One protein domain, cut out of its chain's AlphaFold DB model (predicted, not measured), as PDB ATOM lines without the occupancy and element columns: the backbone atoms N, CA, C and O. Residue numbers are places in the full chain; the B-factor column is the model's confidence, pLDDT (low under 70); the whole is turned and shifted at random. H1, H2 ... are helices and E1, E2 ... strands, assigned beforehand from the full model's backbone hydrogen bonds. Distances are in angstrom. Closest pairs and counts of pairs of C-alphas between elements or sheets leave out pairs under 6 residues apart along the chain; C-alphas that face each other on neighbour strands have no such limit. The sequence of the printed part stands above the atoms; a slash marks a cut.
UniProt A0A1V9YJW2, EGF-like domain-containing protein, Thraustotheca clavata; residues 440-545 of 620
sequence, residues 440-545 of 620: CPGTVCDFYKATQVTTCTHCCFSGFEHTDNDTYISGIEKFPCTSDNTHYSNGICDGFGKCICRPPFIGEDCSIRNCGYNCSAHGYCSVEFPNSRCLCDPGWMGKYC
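Overview. This is residues 440 to 545 of the 620 residues of the protein "EGF-like domain-containing protein" of Thraustotheca clavata (UniProt A0A1V9YJW2). With little regular structure, the model is a loose rod of three small antiparallel hairpins in a row: E1-E2, its tip at residues 448 to 453 sticking out, then E3-E4, then E5-E6 beside short H1. The 106 printed residues, mostly strand by class, hold 30 in named elements, ordered E1 E2 E3 E4 H1 E5 E6. The radius of gyration of the C-alphas is 16.5 A; the spans are 64 by 26 by 19 A.

Along the chain. E1, residues 444 to 448, begins at C-alpha 444 (192.072, 236.879, 263.227). E2 is 453 to 457, 13.3 A, E3 491 to 493, E4 499 to 501, H1 516 to 521, E5 523 to 526. E6, 533 to 536, ends at C-alpha 536 (181.094, 270.603, 250.032).

Arrangement. Within hydrogen-bond range are N 446 and O 455 of hairpin E1-E2, N 500 and O 492 of E3-E4, and N 535 and O 524 of E5-E6, each 2.8 A. H1 and E6 come closest at the C-alphas of Cys 519 and Cys 534, 5.5 A. H1 has 0 of 2 O i to N i+4 pairs within range, but 3 of 3 O i to N i+3.

Size, cuts and confidence. The printed part has no cut. Links E2 to E3 and E4 to H1 are long. Residues 468, 486 to 487 and 495 have pLDDT under 70.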
ATOM      1  N   CYS A 440     183.640 237.948 262.832       85.38
ATOM      2  CA  CYS A 440     183.389 239.218 262.151       85.38
ATOM      3  C   CYS A 440     184.373 239.482 260.982       85.38
ATOM      4  O   CYS A 440     185.442 238.869 260.921       85.38
ATOM      5  N   PRO A 441     184.094 240.436 260.080       83.31
ATOM      6  CA  PRO A 441     185.076 240.928 259.113       83.31
ATOM      7  C   PRO A 441     186.352 241.449 259.798       83.31
ATOM      8  O   PRO A 441     186.297 242.011 260.893       83.31
ATOM      9  N   GLY A 442     187.517 241.221 259.182       78.50
ATOM     10  CA  GLY A 442     188.817 241.587 259.770       78.50
ATOM     11  C   GLY A 442     189.212 240.761 261.003       78.50
ATOM     12  O   GLY A 442     190.110 241.147 261.745       78.50
ATOM     13  N   THR A 443     188.535 239.639 261.264       82.19
ATOM     14  CA  THR A 443     188.873 238.756 262.388       82.19
ATOM     15  C   THR A 443     190.149 237.970 262.120       82.19
ATOM     16  O   THR A 443     190.334 237.417 261.038       82.19
ATOM     17  N   VAL A 444     190.971 237.841 263.158       84.75
ATOM     18  CA  VAL A 444     192.072 236.879 263.227       84.75
ATOM     19  C   VAL A 444     191.786 235.914 264.358       84.75
ATOM     20  O   VAL A 444     191.471 236.341 265.465       84.75
ATOM     21  N   CYS A 445     191.874 234.621 264.080       82.62
ATOM     22  CA  CYS A 445     191.611 233.578 265.056       82.62
ATOM     23  C   CYS A 445     192.872 232.772 265.336       82.62
ATOM     24  O   CYS A 445     193.494 232.257 264.410       82.62
ATOM     25  N   ASP A 446     193.178 232.616 266.617       83.56
ATOM     26  CA  ASP A 446     194.218 231.735 267.117       83.56
ATOM     27  C   ASP A 446     193.583 230.442 267.625       83.56
ATOM     28  O   ASP A 446     192.605 230.444 268.380       83.56
ATOM     29  N   PHE A 447     194.142 229.314 267.195       84.06
ATOM     30  CA  PHE A 447     193.699 227.992 267.613       84.06
ATOM     31  C   PHE A 447     194.617 227.448 268.705       84.06
ATOM     32  O   PHE A 447     195.785 227.125 268.460       84.06
ATOM     33  N   TYR A 448     194.087 227.297 269.919       81.88
ATOM     34  CA  TYR A 448     194.839 226.698 271.013       81.88
ATOM     35  C   TYR A 448     194.867 225.181 270.873       81.88
ATOM     36  O   TYR A 448     193.927 224.481 271.250       81.88
ATOM     37  N   LYS A 449     196.002 224.657 270.404       81.50
ATOM     38  CA  LYS A 449     196.216 223.214 270.212       81.50
ATOM     39  C   LYS A 449     195.907 222.364 271.453       81.50
ATOM     40  O   LYS A 449     195.403 221.258 271.309       81.50
ATOM     41  N   ALA A 450     196.190 222.873 272.658       80.62
ATOM     42  CA  ALA A 450     196.002 222.129 273.906       80.62
ATOM     43  C   ALA A 450     194.528 221.904 274.268       80.62
ATOM     44  O   ALA A 450     194.191 220.859 274.808       80.62
ATOM     45  N   THR A 451     193.656 222.875 274.003       79.50
ATOM     46  CA  THR A 451     192.236 222.839 274.398       79.50
ATOM     47  C   THR A 451     191.292 222.662 273.211       79.50
ATOM     48  O   THR A 451     190.091 222.528 273.417       79.50
ATOM     49  N   GLN A 452     191.822 222.699 271.983       77.88
ATOM     50  CA  GLN A 452     191.076 222.766 270.721       77.88
ATOM     51  C   GLN A 452     190.077 223.927 270.646       77.88
ATOM     52  O   GLN A 452     189.114 223.885 269.886       77.88
ATOM     53  N   VAL A 453     190.307 224.984 271.428       75.94
ATOM     54  CA  VAL A 453     189.458 226.172 271.423       75.94
ATOM     55  C   VAL A 453     190.046 227.207 270.476       75.94
ATOM     56  O   VAL A 453     191.208 227.597 270.606       75.94
ATOM     57  N   THR A 454     189.209 227.691 269.565       79.62
ATOM     58  CA  THR A 454     189.511 228.847 268.725       79.62
ATOM     59  C   THR A 454     189.127 230.127 269.459       79.62
ATOM     60  O   THR A 454     187.961 230.314 269.829       79.62
ATOM     61  N   THR A 455     190.089 231.024 269.649       77.19
ATOM     62  CA  THR A 455     189.861 232.378 270.166       77.19
ATOM     63  C   THR A 455     190.186 233.398 269.101       77.19
ATOM     64  O   THR A 455     191.218 233.306 268.451       77.19
ATOM     65  N   CYS A 456     189.324 234.390 268.944       79.19
ATOM     66  CA  CYS A 456     189.427 235.326 267.844       79.19
ATOM     67  C   CYS A 456     189.556 236.766 268.342       79.19
ATOM     68  O   CYS A 456     188.787 237.217 269.193       79.19
ATOM     69  N   THR A 457     190.511 237.494 267.771       79.19
ATOM     70  CA  THR A 457     190.603 238.950 267.848       79.19
ATOM     71  C   THR A 457     189.771 239.526 266.714       79.19
ATOM     72  O   THR A 457     190.074 239.329 265.536       79.19
ATOM     73  N   HIS A 458     188.690 240.218 267.058       77.69
ATOM     74  CA  HIS A 458     187.731 240.712 266.077       77.69
ATOM     75  C   HIS A 458     187.888 242.193 265.765       77.69
ATOM     76  O   HIS A 458     188.389 242.957 266.591       77.69
ATOM     77  N   CYS A 459     187.387 242.593 264.589       79.94
ATOM     78  CA  CYS A 459     187.410 243.981 264.122       79.94
ATOM     79  C   CYS A 459     188.831 244.560 264.176       79.94
ATOM     80  O   CYS A 459     189.049 245.715 264.549       79.94
ATOM     81  N   CYS A 460     189.799 243.688 263.880       80.31
ATOM     82  CA  CYS A 460     191.177 244.070 263.693       80.31
ATOM     83  C   CYS A 460     191.299 244.687 262.308       80.31
ATOM     84  O   CYS A 460     190.741 244.188 261.328       80.31
ATOM     85  N   PHE A 461     192.096 245.741 262.234       78.44
ATOM     86  CA  PHE A 461     192.587 246.251 260.973       78.44
ATOM     87  C   PHE A 461     194.099 246.454 261.072       78.44
ATOM     88  O   PHE A 461     194.640 246.812 262.119       78.44
ATOM     89  N   SER A 462     194.781 246.171 259.969       71.75
ATOM     90  CA  SER A 462     196.223 246.325 259.820       71.75
ATOM     91  C   SER A 462     196.483 247.314 258.687       71.75
ATOM     92  O   SER A 462     195.840 247.244 257.637       71.75
ATOM     93  N   GLY A 463     197.394 248.266 258.899       72.38
ATOM     94  CA  GLY A 463     197.925 249.094 257.812       72.38
ATOM     95  C   GLY A 463     197.957 250.603 258.018       72.38
ATOM     96  O   GLY A 463     198.831 251.244 257.445       72.38
ATOM     97  N   PHE A 464     197.052 251.185 258.809       75.94
ATOM     98  CA  PHE A 464     197.021 252.637 259.007       75.94
ATOM     99  C   PHE A 464     196.804 252.996 260.474       75.94
ATOM    100  O   PHE A 464     195.812 252.596 261.072       75.94
ATOM    101  N   GLU A 465     197.729 253.750 261.056       75.12
ATOM    102  CA  GLU A 465     197.604 254.259 262.418       75.12
ATOM    103  C   GLU A 465     196.915 255.623 262.390       75.12
ATOM    104  O   GLU A 465     197.388 256.547 261.730       75.12
ATOM    105  N   HIS A 466     195.780 255.736 263.082       75.94
ATOM    106  CA  HIS A 466     194.982 256.961 263.077       75.94
ATOM    107  C   HIS A 466     195.478 257.970 264.118       75.94
ATOM    108  O   HIS A 466     195.640 257.619 265.289       75.94
ATOM    109  N   THR A 467     195.616 259.234 263.725       73.88
ATOM    110  CA  THR A 467     195.877 260.388 264.601       73.88
ATOM    111  C   THR A 467     194.749 261.422 264.519       73.88
ATOM    112  O   THR A 467     193.939 261.438 263.590       73.88
ATOM    113  N   ASP A 468     194.666 262.330 265.495       68.25
ATOM    114  CA  ASP A 468     193.570 263.310 265.546       68.25
ATOM    115  C   ASP A 468     193.572 264.308 264.377       68.25
ATOM    116  O   ASP A 468     192.513 264.805 263.983       68.25
ATOM    117  N   ASN A 469     194.740 264.542 263.772       72.81
ATOM    118  CA  ASN A 469     194.930 265.487 262.671       72.81
ATOM    119  C   ASN A 469     194.986 264.831 261.289       72.81
ATOM    120  O   ASN A 469     195.374 265.489 260.318       72.81
ATOM    121  N   ASP A 470     194.559 263.575 261.163       72.31
ATOM    122  CA  ASP A 470     194.645 262.876 259.889       72.31
ATOM    123  C   ASP A 470     193.869 263.582 258.770       72.31
ATOM    124  O   ASP A 470     192.805 264.196 258.954       72.31
ATOM    125  N   THR A 471     194.431 263.482 257.571       74.69
ATOM    126  CA  THR A 471     193.823 263.946 256.326       74.69
ATOM    127  C   THR A 471     193.592 262.758 255.402       74.69
ATOM    128  O   THR A 471     194.152 261.679 255.591       74.69
ATOM    129  N   TYR A 472     192.708 262.940 254.425       78.38
ATOM    130  CA  TYR A 472     192.511 261.940 253.387       78.38
ATOM    131  C   TYR A 472     193.784 261.793 252.548       78.38
ATOM    132  O   TYR A 472     194.342 262.791 252.085       78.38
ATOM    133  N   ILE A 473     194.206 260.550 252.323       77.25
ATOM    134  CA  ILE A 473     195.354 260.205 251.486       77.25
ATOM    135  C   ILE A 473     194.874 259.176 250.461       77.25
ATOM    136  O   ILE A 473     194.349 258.129 250.830       77.25
ATOM    137  N   SER A 474     195.050 259.470 249.171       79.88
ATOM    138  CA  SER A 474     194.644 258.555 248.099       79.88
ATOM    139  C   SER A 474     195.651 257.419 247.910       79.88
ATOM    140  O   SER A 474     196.856 257.663 247.947       79.88
ATOM    141  N   GLY A 475     195.167 256.220 247.579       77.44
ATOM    142  CA  GLY A 475     196.016 255.095 247.164       77.44
ATOM    143  C   GLY A 475     196.634 254.294 248.311       77.44
ATOM    144  O   GLY A 475     197.588 253.557 248.082       77.44
ATOM    145  N   ILE A 476     196.113 254.431 249.534       80.00
ATOM    146  CA  ILE A 476     196.497 253.565 250.652       80.00
ATOM    147  C   ILE A 476     195.685 252.273 250.579       80.00
ATOM    148  O   ILE A 476     194.454 252.298 250.561       80.00
ATOM    149  N   GLU A 477     196.382 251.141 250.567       77.56
ATOM    150  CA  GLU A 477     195.769 249.818 250.625       77.56
ATOM    151  C   GLU A 477     195.624 249.333 252.068       77.56
ATOM    152  O   GLU A 477     196.440 249.623 252.946       77.56
ATOM    153  N   LYS A 478     194.559 248.572 252.308       78.44
ATOM    154  CA  LYS A 478     194.289 247.941 253.594       78.44
ATOM    155  C   LYS A 478     194.996 246.590 253.656       78.44
ATOM    156  O   LYS A 478     194.790 245.753 252.777       78.44
ATOM    157  N   PHE A 479     195.764 246.349 254.715       79.69
ATOM    158  CA  PHE A 479     196.410 245.058 254.919       79.69
ATOM    159  C   PHE A 479     195.493 244.118 255.712       79.69
ATOM    160  O   PHE A 479     194.868 244.535 256.693       79.69
ATOM    161  N   PRO A 480     195.383 242.838 255.313       77.56
ATOM    162  CA  PRO A 480     194.659 241.861 256.110       77.56
ATOM    163  C   PRO A 480     195.383 241.651 257.444       77.56
ATOM    164  O   PRO A 480     196.614 241.568 257.495       77.56
ATOM    165  N   CYS A 481     194.622 241.558 258.535       80.25
ATOM    166  CA  CYS A 481     195.195 241.168 259.816       80.25
ATOM    167  C   CYS A 481     195.675 239.712 259.765       80.25
ATOM    168  O   CYS A 481     195.084 238.861 259.100       80.25
ATOM    169  N   THR A 482     196.746 239.432 260.498       82.38
ATOM    170  CA  THR A 482     197.281 238.080 260.716       82.38
ATOM    171  C   THR A 482     197.594 237.909 262.200       82.38
ATOM    172  O   THR A 482     197.611 238.905 262.925       82.38
ATOM    173  N   SER A 483     197.839 236.675 262.657       76.00
ATOM    174  CA  SER A 483     198.202 236.383 264.059       76.00
ATOM    175  C   SER A 483     199.413 237.193 264.526       76.00
ATOM    176  O   SER A 483     199.459 237.653 265.660       76.00
ATOM    177  N   ASP A 484     200.359 237.437 263.619       77.25
ATOM    178  CA  ASP A 484     201.612 238.136 263.915       77.25
ATOM    179  C   ASP A 484     201.501 239.657 263.725       77.25
ATOM    180  O   ASP A 484     202.448 240.394 263.997       77.25
ATOM    181  N   ASN A 485     200.360 240.139 263.224       73.56
ATOM    182  CA  ASN A 485     200.175 241.525 262.810       73.56
ATOM    183  C   ASN A 485     198.789 242.070 263.191       73.56
ATOM    184  O   ASN A 485     198.037 242.570 262.346       73.56
ATOM    185  N   THR A 486     198.446 241.956 264.474       69.62
ATOM    186  CA  THR A 486     197.262 242.578 265.074       69.62
ATOM    187  C   THR A 486     197.615 243.995 265.539       69.62
ATOM    188  O   THR A 486     198.065 244.174 266.668       69.62
ATOM    189  N   HIS A 487     197.472 245.002 264.670       66.38
ATOM    190  CA  HIS A 487     197.800 246.396 265.023       66.38
ATOM    191  C   HIS A 487     196.805 246.967 266.032       66.38
ATOM    192  O   HIS A 487     197.098 247.096 267.218       66.38
ATOM    193  N   TYR A 488     195.612 247.308 265.541       71.62
ATOM    194  CA  TYR A 488     194.625 248.094 266.263       71.62
ATOM    195  C   TYR A 488     193.238 247.479 266.106       71.62
ATOM    196  O   TYR A 488     192.894 246.883 265.084       71.62
ATOM    197  N   SER A 489     192.422 247.658 267.141       74.19
ATOM    198  CA  SER A 489     191.007 247.310 267.133       74.19
ATOM    199  C   SER A 489     190.208 248.568 267.450       74.19
ATOM    200  O   SER A 489     190.323 249.153 268.526       74.19
ATOM    201  N   ASN A 490     189.427 249.019 266.470       78.50
ATOM    202  CA  ASN A 490     188.545 250.183 266.586       78.50
ATOM    203  C   ASN A 490     187.084 249.774 266.783       78.50
ATOM    204  O   ASN A 490     186.179 250.599 266.670       78.50
ATOM    205  N   GLY A 491     186.829 248.502 267.050       78.50
ATOM    206  CA  GLY A 491     185.485 247.992 267.220       78.50
ATOM    207  C   GLY A 491     185.487 246.634 267.880       78.50
ATOM    208  O   GLY A 491     186.522 246.003 268.052       78.50
ATOM    209  N   ILE A 492     184.307 246.187 268.275       77.44
ATOM    210  CA  ILE A 492     184.125 244.907 268.953       77.44
ATOM    211  C   ILE A 492     183.058 244.121 268.204       77.44
ATOM    212  O   ILE A 492     182.086 244.692 267.716       77.44
ATOM    213  N   CYS A 493     183.250 242.810 268.082       77.56
ATOM    214  CA  CYS A 493     182.293 241.931 267.419       77.56
ATOM    215  C   CYS A 493     181.085 241.670 268.313       77.56
ATOM    216  O   CYS A 493     181.237 241.352 269.492       77.56
ATOM    217  N   ASP A 494     179.894 241.728 267.729       70.06
ATOM    218  CA  ASP A 494     178.636 241.382 268.395       70.06
ATOM    219  C   ASP A 494     178.411 239.861 268.542       70.06
ATOM    220  O   ASP A 494     177.404 239.414 269.086       70.06
ATOM    221  N   GLY A 495     179.341 239.040 268.044       69.38
ATOM    222  CA  GLY A 495     179.242 237.578 268.051       69.38
ATOM    223  C   GLY A 495     178.288 236.991 267.001       69.38
ATOM    224  O   GLY A 495     178.156 235.767 266.942       69.38
ATOM    225  N   PHE A 496     177.666 237.829 266.163       70.69
ATOM    226  CA  PHE A 496     176.812 237.456 265.025       70.69
ATOM    227  C   PHE A 496     177.452 237.814 263.676       70.69
ATOM    228  O   PHE A 496     176.779 237.830 262.647       70.69
ATOM    229  N   GLY A 497     178.757 238.091 263.673       77.44
ATOM    230  CA  GLY A 497     179.503 238.436 262.469       77.44
ATOM    231  C   GLY A 497     179.445 239.916 262.087       77.44
ATOM    232  O   GLY A 497     179.833 240.247 260.970       77.44
ATOM    233  N   LYS A 498     179.014 240.821 262.982       81.56
ATOM    234  CA  LYS A 498     179.050 242.270 262.736       81.56
ATOM    235  C   LYS A 498     179.911 243.028 263.751       81.56
ATOM    236  O   LYS A 498     179.794 242.860 264.965       81.56
ATOM    237  N   CYS A 499     180.758 243.922 263.245       82.75
ATOM    238  CA  CYS A 499     181.545 244.825 264.077       82.75
ATOM    239  C   CYS A 499     180.729 246.034 264.551       82.75
ATOM    240  O   CYS A 499     180.040 246.696 263.773       82.75
ATOM    241  N   ILE A 500     180.850 246.339 265.839       84.25
ATOM    242  CA  ILE A 500     180.362 247.563 266.471       84.25
ATOM    243  C   ILE A 500     181.558 248.498 266.626       84.25
ATOM    244  O   ILE A 500     182.438 248.260 267.454       84.25
ATOM    245  N   CYS A 501     181.599 249.552 265.815       83.06
ATOM    246  CA  CYS A 501     182.720 250.482 265.780       83.06
ATOM    247  C   CYS A 501     182.638 251.533 266.884       83.06
ATOM    248  O   CYS A 501     181.565 252.066 267.177       83.06
ATOM    249  N   ARG A 502     183.790 251.867 267.470       80.12
ATOM    250  CA  ARG A 502     183.919 253.024 268.357       80.12
ATOM    251  C   ARG A 502     183.787 254.298 267.515       80.12
ATOM    252  O   ARG A 502     184.435 254.377 266.474       80.12
ATOM    253  N   PRO A 503     183.006 255.310 267.919       79.44
ATOM    254  CA  PRO A 503     183.013 256.592 267.219       79.44
ATOM    255  C   PRO A 503     184.430 257.211 267.186       79.44
ATOM    256  O   PRO A 503     185.167 257.067 268.163       79.44
ATOM    257  N   PRO A 504     184.844 257.886 266.094       79.94
ATOM    258  CA  PRO A 504     184.118 258.126 264.844       79.94
ATOM    259  C   PRO A 504     184.366 257.051 263.762       79.94
ATOM    260  O   PRO A 504     184.242 257.348 262.580       79.94
ATOM    261  N   PHE A 505     184.758 255.826 264.106       85.38
ATOM    262  CA  PHE A 505     185.056 254.778 263.126       85.38
ATOM    263  C   PHE A 505     183.789 254.108 262.582       85.38
ATOM    264  O   PHE A 505     182.793 253.957 263.289       85.38
ATOM    265  N   ILE A 506     183.839 253.712 261.312       85.62
ATOM    266  CA  ILE A 506     182.759 253.089 260.540       85.62
ATOM    267  C   ILE A 506     183.329 252.005 259.606       85.62
ATOM    268  O   ILE A 506     184.541 251.794 259.526       85.62
ATOM    269  N   GLY A 507     182.445 251.314 258.885       84.50
ATOM    270  CA  GLY A 507     182.793 250.208 257.989       84.50
ATOM    271  C   GLY A 507     182.592 248.835 258.632       84.50
ATOM    272  O   GLY A 507     182.240 248.730 259.805       84.50
ATOM    273  N   GLU A 508     182.795 247.775 257.851       84.19
ATOM    274  CA  GLU A 508     182.559 246.394 258.300       84.19
ATOM    275  C   GLU A 508     183.572 245.901 259.341       84.19
ATOM    276  O   GLU A 508     183.250 245.016 260.127       84.19
ATOM    277  N   ASP A 509     184.771 246.488 259.374       84.12
ATOM    278  CA  ASP A 509     185.853 246.150 260.305       84.12
ATOM    279  C   ASP A 509     186.371 247.355 261.111       84.12
ATOM    280  O   ASP A 509     187.418 247.279 261.747       84.12
ATOM    281  N   CYS A 510     185.652 248.481 261.079       85.50
ATOM    282  CA  CYS A 510     185.982 249.697 261.835       85.50
ATOM    283  C   CYS A 510     187.335 250.339 261.487       85.50
ATOM    284  O   CYS A 510     187.896 251.102 262.276       85.50
ATOM    285  N   SER A 511     187.856 250.058 260.295       85.12
ATOM    286  CA  SER A 511     189.131 250.606 259.831       85.12
ATOM    287  C   SER A 511     189.025 252.029 259.272       85.12
ATOM    288  O   SER A 511     190.045 252.705 259.141       85.12
ATOM    289  N   ILE A 512     187.806 252.498 258.971       86.00
ATOM    290  CA  ILE A 512     187.550 253.781 258.306       86.00
ATOM    291  C   ILE A 512     187.110 254.828 259.328       86.00
ATOM    292  O   ILE A 512     186.150 254.607 260.065       86.00
ATOM    293  N   ARG A 513     187.748 255.999 259.347       85.25
ATOM    294  CA  ARG A 513     187.286 257.150 260.142       85.25
ATOM    295  C   ARG A 513     186.181 257.898 259.390       85.25
ATOM    296  O   ARG A 513     186.346 258.222 258.213       85.25
ATOM    297  N   ASN A 514     185.061 258.181 260.047       86.06
ATOM    298  CA  ASN A 514     183.952 258.952 259.479       86.06
ATOM    299  C   ASN A 514     184.323 260.440 259.305       86.06
ATOM    300  O   ASN A 514     185.283 260.926 259.907       86.06
ATOM    301  N   CYS A 515     183.549 261.175 258.503       85.62
ATOM    302  CA  CYS A 515     183.736 262.611 258.315       85.62
ATOM    303  C   CYS A 515     183.566 263.383 259.631       85.62
ATOM    304  O   CYS A 515     182.599 263.188 260.370       85.62
ATOM    305  N   GLY A 516     184.489 264.310 259.894       82.06
ATOM    306  CA  GLY A 516     184.380 265.231 261.025       82.06
ATOM    307  C   GLY A 516     183.170 266.158 260.888       82.06
ATOM    308  O   GLY A 516     182.813 266.562 259.779       82.06
ATOM    309  N   TYR A 517     182.532 266.470 262.021       82.62
ATOM    310  CA  TYR A 517     181.391 267.393 262.141       82.62
ATOM    311  C   TYR A 517     180.227 267.135 261.170       82.62
ATOM    312  O   TYR A 517     179.460 268.048 260.879       82.62
ATOM    313  N   ASN A 518     180.093 265.912 260.642       83.94
ATOM    314  CA  ASN A 518     179.104 265.571 259.615       83.94
ATOM    315  C   ASN A 518     179.104 266.562 258.427       83.94
ATOM    316  O   ASN A 518     178.047 266.975 257.947       83.94
ATOM    317  N   CYS A 519     180.297 267.007 258.013       86.94
ATOM    318  CA  CYS A 519     180.483 268.019 256.966       86.94
ATOM    319  C   CYS A 519     179.697 269.318 257.212       86.94
ATOM    320  O   CYS A 519     179.209 269.935 256.268       86.94
ATOM    321  N   SER A 520     179.518 269.691 258.485       88.12
ATOM    322  CA  SER A 520     178.772 270.873 258.941       88.12
ATOM    323  C   SER A 520     177.354 270.987 258.367       88.12
ATOM    324  O   SER A 520     176.795 272.075 258.334       88.12
ATOM    325  N   ALA A 521     176.765 269.873 257.908       89.00
ATOM    326  CA  ALA A 521     175.512 269.836 257.146       89.00
ATOM    327  C   ALA A 521     175.509 270.679 255.846       89.00
ATOM    328  O   ALA A 521     174.442 271.038 255.345       89.00
ATOM    329  N   HIS A 522     176.689 270.957 255.284       90.00
ATOM    330  CA  HIS A 522     176.900 271.740 254.059       90.00
ATOM    331  C   HIS A 522     177.704 270.962 253.006       90.00
ATOM    332  O   HIS A 522     178.525 271.514 252.268       90.00
ATOM    333  N   GLY A 523     177.514 269.645 252.977       89.88
ATOM    334  CA  GLY A 523     178.153 268.759 252.020       89.88
ATOM    335  C   GLY A 523     177.809 267.292 252.253       89.88
ATOM    336  O   GLY A 523     177.128 266.926 253.213       89.88
ATOM    337  N   TYR A 524     178.326 266.438 251.374       91.31
ATOM    338  CA  TYR A 524     178.173 264.986 251.435       91.31
ATOM    339  C   TYR A 524     179.470 264.301 251.890       91.31
ATOM    340  O   TYR A 524     180.562 264.649 251.436       91.31
ATOM    341  N   CYS A 525     179.361 263.294 252.762       89.25
ATOM    342  CA  CYS A 525     180.507 262.517 253.234       89.25
ATOM    343  C   CYS A 525     180.836 261.356 252.279       89.25
ATOM    344  O   CYS A 525     180.072 260.397 252.170       89.25
ATOM    345  N   SER A 526     181.995 261.410 251.620       90.00
ATOM    346  CA  SER A 526     182.542 260.294 250.838       90.00
ATOM    347  C   SER A 526     183.324 259.355 251.758       90.00
ATOM    348  O   SER A 526     184.388 259.727 252.262       90.00
ATOM    349  N   VAL A 527     182.783 258.156 251.996       86.81
ATOM    350  CA  VAL A 527     183.384 257.133 252.865       86.81
ATOM    351  C   VAL A 527     184.461 256.372 252.097       86.81
ATOM    352  O   VAL A 527     184.158 255.606 251.185       86.81
ATOM    353  N   GLU A 528     185.720 256.583 252.471       82.56
ATOM    354  CA  GLU A 528     186.890 256.001 251.808       82.56
ATOM    355  C   GLU A 528     187.932 255.596 252.870       82.56
ATOM    356  O   GLU A 528     188.063 256.254 253.903       82.56
ATOM    357  N   PHE A 529     188.669 254.502 252.649       81.62
ATOM    358  CA  PHE A 529     189.772 254.108 253.534       81.62
ATOM    359  C   PHE A 529     191.012 254.985 253.272       81.62
ATOM    360  O   PHE A 529     191.313 255.253 252.107       81.62
ATOM    361  N   PRO A 530     191.770 255.395 254.308       79.69
ATOM    362  CA  PRO A 530     191.517 255.183 255.740       79.69
ATOM    363  C   PRO A 530     190.598 256.241 256.373       79.69
ATOM    364  O   PRO A 530     189.990 255.982 257.409       79.69
ATOM    365  N   ASN A 531     190.459 257.414 255.753       84.00
ATOM    366  CA  ASN A 531     189.677 258.534 256.274       84.00
ATOM    367  C   ASN A 531     188.622 258.986 255.268       84.00
ATOM    368  O   ASN A 531     188.927 259.201 254.101       84.00
ATOM    369  N   SER A 532     187.402 259.224 255.734       87.50
ATOM    370  CA  SER A 532     186.345 259.798 254.898       87.50
ATOM    371  C   SER A 532     186.598 261.291 254.637       87.50
ATOM    372  O   SER A 532     187.216 261.978 255.457       87.50
ATOM    373  N   ARG A 533     186.100 261.823 253.512       87.00
ATOM    374  CA  ARG A 533     186.241 263.246 253.138       87.00
ATOM    375  C   ARG A 533     184.899 263.914 252.856       87.00
ATOM    376  O   ARG A 533     183.996 263.290 252.304       87.00
ATOM    377  N   CYS A 534     184.801 265.199 253.180       89.44
ATOM    378  CA  CYS A 534     183.629 266.011 252.876       89.44
ATOM    379  C   CYS A 534     183.703 266.596 251.461       89.44
ATOM    380  O   CYS A 534     184.704 267.204 251.082       89.44
ATOM    381  N   LEU A 535     182.632 266.417 250.694       92.00
ATOM    382  CA  LEU A 535     182.397 267.063 249.407       92.00
ATOM    383  C   LEU A 535     181.405 268.204 249.637       92.00
ATOM    384  O   LEU A 535     180.224 267.945 249.859       92.00
ATOM    385  N   CYS A 536     181.898 269.442 249.653       93.06
ATOM    386  CA  CYS A 536     181.094 270.603 250.032       93.06
ATOM    387  C   CYS A 536     180.087 271.008 248.958       93.06
ATOM    388  O   CYS A 536     180.375 270.949 247.759       93.06
ATOM    389  N   ASP A 537     178.924 271.466 249.415       92.75
ATOM    390  CA  ASP A 537     177.909 272.075 248.568       92.75
ATOM    391  C   ASP A 537     178.417 273.412 247.988       92.75
ATOM    392  O   ASP A 537     179.287 274.066 248.579       92.75
ATOM    393  N   PRO A 538     177.879 273.871 246.842       88.56
ATOM    394  CA  PRO A 538     178.255 275.158 246.268       88.56
ATOM    395  C   PRO A 538     178.124 276.307 247.279       88.56
ATOM    396  O   PRO A 538     177.083 276.477 247.909       88.56
ATOM    397  N   GLY A 539     179.179 277.117 247.414       83.12
ATOM    398  CA  GLY A 539     179.232 278.219 248.385       83.12
ATOM    399  C   GLY A 539     179.855 277.853 249.737       83.12
ATOM    400  O   GLY A 539     180.072 278.751 250.548       83.12
ATOM    401  N   TRP A 540     180.238 276.589 249.946       88.56
ATOM    402  CA  TRP A 540     180.979 276.128 251.121       88.56
ATOM    403  C   TRP A 540     182.332 275.521 250.741       88.56
ATOM    404  O   TRP A 540     182.501 274.914 249.685       88.56
ATOM    405  N   MET A 541     183.321 275.704 251.608       85.56
ATOM    406  CA  MET A 541     184.671 275.168 251.492       85.56
ATOM    407  C   MET A 541     185.243 274.854 252.885       85.56
ATOM    408  O   MET A 541     184.577 275.025 253.906       85.56
ATOM    409  N   GLY A 542     186.485 274.375 252.935       85.00
ATOM    410  CA  GLY A 542     187.131 273.929 254.171       85.00
ATOM    411  C   GLY A 542     187.053 272.413 254.364       85.00
ATOM    412  O   GLY A 542     186.306 271.717 253.679       85.00
ATOM    413  N   LYS A 543     187.859 271.879 255.295       84.31
ATOM    414  CA  LYS A 543     187.971 270.427 255.556       84.31
ATOM    415  C   LYS A 543     186.629 269.810 255.969       84.31
ATOM    416  O   LYS A 543     186.379 268.644 255.670       84.31
ATOM    417  N   TYR A 544     185.791 270.594 256.644       86.75
ATOM    418  CA  TYR A 544     184.506 270.161 257.185       86.75
ATOM    419  C   TYR A 544     183.324 270.939 256.594       86.75
ATOM    420  O   TYR A 544     182.245 270.904 257.178       86.75
ATOM    421  N   CYS A 545     183.511 271.633 255.461       89.88
ATOM    422  CA  CYS A 545     182.498 272.501 254.842       89.88
ATOM    423  C   CYS A 545     181.929 273.551 255.808       89.88
ATOM    424  O   CYS A 545     180.747 273.874 255.792       89.88
TER     425      CYS A 545